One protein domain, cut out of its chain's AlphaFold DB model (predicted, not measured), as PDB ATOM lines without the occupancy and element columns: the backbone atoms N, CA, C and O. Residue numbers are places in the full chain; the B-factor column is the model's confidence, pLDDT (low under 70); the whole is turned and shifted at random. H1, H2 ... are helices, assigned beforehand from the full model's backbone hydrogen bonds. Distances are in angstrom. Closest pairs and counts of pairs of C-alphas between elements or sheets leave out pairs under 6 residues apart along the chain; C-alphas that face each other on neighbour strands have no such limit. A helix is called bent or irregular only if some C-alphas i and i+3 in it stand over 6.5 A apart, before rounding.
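This is residues 67 to 111 of the 991 residues of an uncharacterized protein of Bathycoccus prasinos (UniProt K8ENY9). One helix of 14 residues, H1, forms one side of a small rounded domain; a short helix, H2, packs steeply on residues 81 to 85 near its end, and a long stretch with no named element, residues 98 to 111, folds back towards the end where H1 begins. The printed part has 45 residues with two named helices, H1 then H2 along the chain, and no named strand. Its class is all helix, though under half of the residues, 20 of 45, are in named elements. It is compact, with a radius of gyration of the C-alphas of 9.4 A, and spans 24 by 17 by 15 A.

After residues 67 to 71 comes H1, residues 72 to 85, joined by a short link of 6 residues to H2, residues 92 to 97. H1 touches H2 with residues 81 to 85 alone. The closest C-alphas of the two helices, those of Cys 82 and Tyr 94, are 6.0 A apart. Their lines stand at a steep tilt of 58 degrees, and they run opposite ways. In H2 every O i to N i+4 pair is within hydrogen-bond range; in H1 7 of 10 are.

H1 begins with C-alpha 72 at (25.136, -46.792, 2.873) and ends with C-alpha 85 at (5.355, -52.481, -2.792), 21.3 A from first to last C-alpha. It is irregular: C-alphas 73 and 76 are 7.7 A apart. H2 measures 8.7 A and ends with C-alpha 97 at (5.023, -42.347, 3.290).

The two C-alphas farthest apart, those of Asp 86 and Glu 110, are 24.3 A apart. The printed part has no cut. Its mean pLDDT is 92.4, and no printed residue is under 70.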
ATOM      1  N   LEU A  67      13.269 -34.346   1.163       84.62
ATOM      2  CA  LEU A  67      13.737 -35.714   0.998       84.62
ATOM      3  C   LEU A  67      15.109 -35.807   1.665       84.62
ATOM      4  O   LEU A  67      15.977 -34.965   1.411       84.62
ATOM      5  N   LEU A  68      15.273 -36.770   2.565       88.75
ATOM      6  CA  LEU A  68      16.561 -37.020   3.202       88.75
ATOM      7  C   LEU A  68      17.488 -37.773   2.236       88.75
ATOM      8  O   LEU A  68      16.989 -38.489   1.363       88.75
ATOM      9  N   PRO A  69      18.819 -37.618   2.366       93.25
ATOM     10  CA  PRO A  69      19.753 -38.505   1.690       93.25
ATOM     11  C   PRO A  69      19.515 -39.953   2.129       93.25
ATOM     12  O   PRO A  69      19.169 -40.222   3.284       93.25
ATOM     13  N   ILE A  70      19.722 -40.867   1.191       95.62
ATOM     14  CA  ILE A  70      19.975 -42.274   1.473       95.62
ATOM     15  C   ILE A  70      21.476 -42.409   1.739       95.62
ATOM     16  O   ILE A  70      22.290 -41.809   1.034       95.62
ATOM     17  N   THR A  71      21.833 -43.168   2.771       93.81
ATOM     18  CA  THR A  71      23.224 -43.437   3.181       93.81
ATOM     19  C   THR A  71      23.522 -44.930   3.010       93.81
ATOM     20  O   THR A  71      22.574 -45.713   2.880       93.81
ATOM     21  N   PRO A  72      24.797 -45.372   3.018       93.00
ATOM     22  CA  PRO A  72      25.136 -46.792   2.873       93.00
ATOM     23  C   PRO A  72      24.352 -47.692   3.840       93.00
ATOM     24  O   PRO A  72      23.783 -48.695   3.425       93.00
ATOM     25  N   ASP A  73      24.199 -47.253   5.095       93.44
ATOM     26  CA  ASP A  73      23.508 -47.981   6.172       93.44
ATOM     27  C   ASP A  73      22.009 -48.243   5.918       93.44
ATOM     28  O   ASP A  73      21.390 -49.022   6.643       93.44
ATOM     29  N   ASN A  74      21.385 -47.561   4.950       94.38
ATOM     30  CA  ASN A  74      19.956 -47.703   4.640       94.38
ATOM     31  C   ASN A  74      19.627 -47.858   3.148       94.38
ATOM     32  O   ASN A  74      18.451 -48.008   2.821       94.38
ATOM     33  N   PHE A  75      20.624 -47.891   2.259       96.50
ATOM     34  CA  PHE A  75      20.426 -48.075   0.818       96.50
ATOM     35  C   PHE A  75      19.681 -49.380   0.495       96.50
ATOM     36  O   PHE A  75      18.630 -49.346  -0.144       96.50
ATOM     37  N   LEU A  76      20.164 -50.516   1.012       96.38
ATOM     38  CA  LEU A  76      19.531 -51.822   0.792       96.38
ATOM     39  C   LEU A  76      18.145 -51.933   1.438       96.38
ATOM     40  O   LEU A  76      17.222 -52.449   0.813       96.38
ATOM     41  N   GLY A  77      17.974 -51.397   2.652       95.31
ATOM     42  CA  GLY A  77      16.675 -51.382   3.332       95.31
ATOM     43  C   GLY A  77      15.622 -50.586   2.557       95.31
ATOM     44  O   GLY A  77      14.521 -51.079   2.337       95.31
ATOM     45  N   ALA A  78      15.981 -49.399   2.058       95.50
ATOM     46  CA  ALA A  78      15.079 -48.574   1.256       95.50
ATOM     47  C   ALA A  78      14.693 -49.240  -0.076       95.50
ATOM     48  O   ALA A  78      13.554 -49.088  -0.522       95.50
ATOM     49  N   ILE A  79      15.603 -49.996  -0.709       96.19
ATOM     50  CA  ILE A  79      15.265 -50.782  -1.906       96.19
ATOM     51  C   ILE A  79      14.331 -51.942  -1.552       96.19
ATOM     52  O   ILE A  79      13.315 -52.098  -2.224       96.19
ATOM     53  N   ALA A  80      14.606 -52.709  -0.492       95.75
ATOM     54  CA  ALA A  80      13.738 -53.808  -0.066       95.75
ATOM     55  C   ALA A  80      12.300 -53.327   0.217       95.75
ATOM     56  O   ALA A  80      11.360 -53.813  -0.410       95.75
ATOM     57  N   GLU A  81      12.135 -52.293   1.051       94.94
ATOM     58  CA  GLU A  81      10.828 -51.693   1.374       94.94
ATOM     59  C   GLU A  81      10.096 -51.146   0.125       94.94
ATOM     60  O   GLU A  81       8.868 -51.195   0.037       94.94
ATOM     61  N   CYS A  82      10.834 -50.631  -0.866       95.31
ATOM     62  CA  CYS A  82      10.282 -50.158  -2.138       95.31
ATOM     63  C   CYS A  82       9.818 -51.321  -3.040       95.31
ATOM     64  O   CYS A  82       8.730 -51.258  -3.620       95.31
ATOM     65  N   LEU A  83      10.608 -52.393  -3.151       94.94
ATOM     66  CA  LEU A  83      10.310 -53.535  -4.025       94.94
ATOM     67  C   LEU A  83       9.245 -54.482  -3.456       94.94
ATOM     68  O   LEU A  83       8.558 -55.141  -4.237       94.94
ATOM     69  N   GLU A  84       9.041 -54.499  -2.136       94.00
ATOM     70  CA  GLU A  84       7.867 -55.128  -1.509       94.00
ATOM     71  C   GLU A  84       6.543 -54.468  -1.944       94.00
ATOM     72  O   GLU A  84       5.516 -55.144  -2.029       94.00
ATOM     73  N   GLU A  85       6.542 -53.164  -2.258       93.81
ATOM     74  CA  GLU A  85       5.355 -52.481  -2.792       93.81
ATOM     75  C   GLU A  85       5.187 -52.677  -4.308       93.81
ATOM     76  O   GLU A  85       4.070 -52.875  -4.794       93.81
ATOM     77  N   ASP A  86       6.286 -52.561  -5.057       91.19
ATOM     78  CA  ASP A  86       6.330 -52.655  -6.516       91.19
ATOM     79  C   ASP A  86       7.687 -53.204  -6.973       91.19
ATOM     80  O   ASP A  86       8.689 -52.488  -6.962       91.19
ATOM     81  N   SER A  87       7.708 -54.444  -7.468       89.81
ATOM     82  CA  SER A  87       8.917 -55.137  -7.933       89.81
ATOM     83  C   SER A  87       9.548 -54.549  -9.210       89.81
ATOM     84  O   SER A  87      10.585 -55.032  -9.671       89.81
ATOM     85  N   ASN A  88       8.949 -53.506  -9.794       86.56
ATOM     86  CA  ASN A  88       9.538 -52.673 -10.846       86.56
ATOM     87  C   ASN A  88      10.118 -51.336 -10.304       86.56
ATOM     88  O   ASN A  88      10.702 -50.558 -11.060       86.56
ATOM     89  N   GLY A  89      10.010 -51.061  -9.001       85.19
ATOM     90  CA  GLY A  89      10.684 -49.946  -8.327       85.19
ATOM     91  C   GLY A  89      10.069 -48.559  -8.542       85.19
ATOM     92  O   GLY A  89      10.769 -47.559  -8.411       85.19
ATOM     93  N   SER A  90       8.783 -48.438  -8.886       85.12
ATOM     94  CA  SER A  90       8.095 -47.136  -8.857       85.12
ATOM     95  C   SER A  90       7.608 -46.758  -7.455       85.12
ATOM     96  O   SER A  90       7.494 -45.564  -7.184       85.12
ATOM     97  N   CYS A  91       7.288 -47.757  -6.620       91.12
ATOM     98  CA  CYS A  91       6.907 -47.685  -5.197       91.12
ATOM     99  C   CYS A  91       6.253 -46.353  -4.740       91.12
ATOM    100  O   CYS A  91       6.827 -45.581  -3.961       91.12
ATOM    101  N   PRO A  92       5.052 -46.023  -5.263       91.25
ATOM    102  CA  PRO A  92       4.425 -44.724  -5.045       91.25
ATOM    103  C   PRO A  92       3.940 -44.505  -3.606       91.25
ATOM    104  O   PRO A  92       4.067 -43.383  -3.109       91.25
ATOM    105  N   LYS A  93       3.421 -45.527  -2.905       91.94
ATOM    106  CA  LYS A  93       3.023 -45.382  -1.489       91.94
ATOM    107  C   LYS A  93       4.261 -45.231  -0.621       91.94
ATOM    108  O   LYS A  93       4.307 -44.322   0.204       91.94
ATOM    109  N   TYR A  94       5.295 -46.035  -0.876       92.25
ATOM    110  CA  TYR A  94       6.590 -45.874  -0.224       92.25
ATOM    111  C   TYR A  94       7.141 -44.458  -0.441       92.25
ATOM    112  O   TYR A  94       7.637 -43.832   0.492       92.25
ATOM    113  N   GLY A  95       6.983 -43.876  -1.632       90.50
ATOM    114  CA  GLY A  95       7.374 -42.491  -1.892       90.50
ATOM    115  C   GLY A  95       6.545 -41.430  -1.156       90.50
ATOM    116  O   GLY A  95       7.093 -40.408  -0.714       90.50
ATOM    117  N   GLU A  96       5.244 -41.652  -0.971       89.50
ATOM    118  CA  GLU A  96       4.374 -40.766  -0.188       89.50
ATOM    119  C   GLU A  96       4.635 -40.866   1.325       89.50
ATOM    120  O   GLU A  96       4.703 -39.824   1.990       89.50
ATOM    121  N   GLU A  97       4.890 -42.064   1.853       89.75
ATOM    122  CA  GLU A  97       5.023 -42.347   3.290       89.75
ATOM    123  C   GLU A  97       6.467 -42.230   3.813       89.75
ATOM    124  O   GLU A  97       6.691 -41.610   4.857       89.75
ATOM    125  N   SER A  98       7.468 -42.728   3.077       89.25
ATOM    126  CA  SER A  98       8.885 -42.690   3.483       89.25
ATOM    127  C   SER A  98       9.453 -41.271   3.563       89.25
ATOM    128  O   SER A  98       8.907 -40.299   3.035       89.25
ATOM    129  N   LYS A  99      10.636 -41.136   4.162       89.88
ATOM    130  CA  LYS A  99      11.406 -39.880   4.188       89.88
ATOM    131  C   LYS A  99      12.227 -39.615   2.908       89.88
ATOM    132  O   LYS A  99      12.855 -38.560   2.821       89.88
ATOM    133  N   TYR A 100      12.206 -40.529   1.930       90.50
ATOM    134  CA  TYR A 100      13.085 -40.511   0.749       90.50
ATOM    135  C   TYR A 100      12.384 -40.123  -0.564       90.50
ATOM    136  O   TYR A 100      13.018 -39.517  -1.422       90.50
ATOM    137  N   GLY A 101      11.080 -40.389  -0.711       90.56
ATOM    138  CA  GLY A 101      10.330 -40.110  -1.948       90.56
ATOM    139  C   GLY A 101      10.267 -41.308  -2.903       90.56
ATOM    140  O   GLY A 101      10.634 -42.417  -2.529       90.56
ATOM    141  N   GLU A 102       9.751 -41.109  -4.119       91.25
ATOM    142  CA  GLU A 102       9.763 -42.150  -5.162       91.25
ATOM    143  C   GLU A 102      11.204 -42.444  -5.616       91.25
ATOM    144  O   GLU A 102      11.997 -41.511  -5.770       91.25
ATOM    145  N   MET A 103      11.521 -43.710  -5.911       92.19
ATOM    146  CA  MET A 103      12.888 -44.188  -6.195       92.19
ATOM    147  C   MET A 103      13.651 -43.370  -7.252       92.19
ATOM    148  O   MET A 103      14.840 -43.082  -7.103       92.19
ATOM    149  N   LYS A 104      12.946 -42.926  -8.299       89.88
ATOM    150  CA  LYS A 104      13.483 -42.103  -9.398       89.88
ATOM    151  C   LYS A 104      14.044 -40.739  -8.967       89.88
ATOM    152  O   LYS A 104      14.792 -40.127  -9.723       89.88
ATOM    153  N   ASP A 105      13.627 -40.240  -7.804       90.06
ATOM    154  CA  ASP A 105      13.951 -38.916  -7.263       90.06
ATOM    155  C   ASP A 105      14.687 -39.016  -5.905       90.06
ATOM    156  O   ASP A 105      14.853 -38.007  -5.215       90.06
ATOM    157  N   TRP A 106      15.154 -40.215  -5.522       93.88
ATOM    158  CA  TRP A 106      15.989 -40.428  -4.335       93.88
ATOM    159  C   TRP A 106      17.331 -39.692  -4.422       93.88
ATOM    160  O   TRP A 106      18.015 -39.707  -5.448       93.88
ATOM    161  N   ASN A 107      17.754 -39.107  -3.299       95.19
ATOM    162  CA  ASN A 107      19.093 -38.545  -3.157       95.19
ATOM    163  C   ASN A 107      20.075 -39.610  -2.645       95.19
ATOM    164  O   ASN A 107      20.181 -39.815  -1.438       95.19
ATOM    165  N   VAL A 108      20.811 -40.244  -3.558       96.31
ATOM    166  CA  VAL A 108      21.847 -41.249  -3.245       96.31
ATOM    167  C   VAL A 108      23.283 -40.689  -3.257       96.31
ATOM    168  O   VAL A 108      24.233 -41.459  -3.216       96.31
ATOM    169  N   SER A 109      23.472 -39.362  -3.275       96.50
ATOM    170  CA  SER A 109      24.811 -38.729  -3.350       96.50
ATOM    171  C   SER A 109      25.740 -39.020  -2.159       96.50
ATOM    172  O   SER A 109      26.953 -38.837  -2.269       96.50
ATOM    173  N   GLU A 110      25.202 -39.495  -1.032       96.31
ATOM    174  CA  GLU A 110      25.969 -39.918   0.151       96.31
ATOM    175  C   GLU A 110      26.273 -41.432   0.153       96.31
ATOM    176  O   GLU A 110      27.001 -41.915   1.019       96.31
ATOM    177  N   VAL A 111      25.758 -42.190  -0.823       98.19
ATOM    178  CA  VAL A 111      25.971 -43.636  -0.946       98.19
ATOM    179  C   VAL A 111      27.339 -43.915  -1.573       98.19
ATOM    180  O   VAL A 111      27.623 -43.519  -2.704       98.19
TER     181      VAL A 111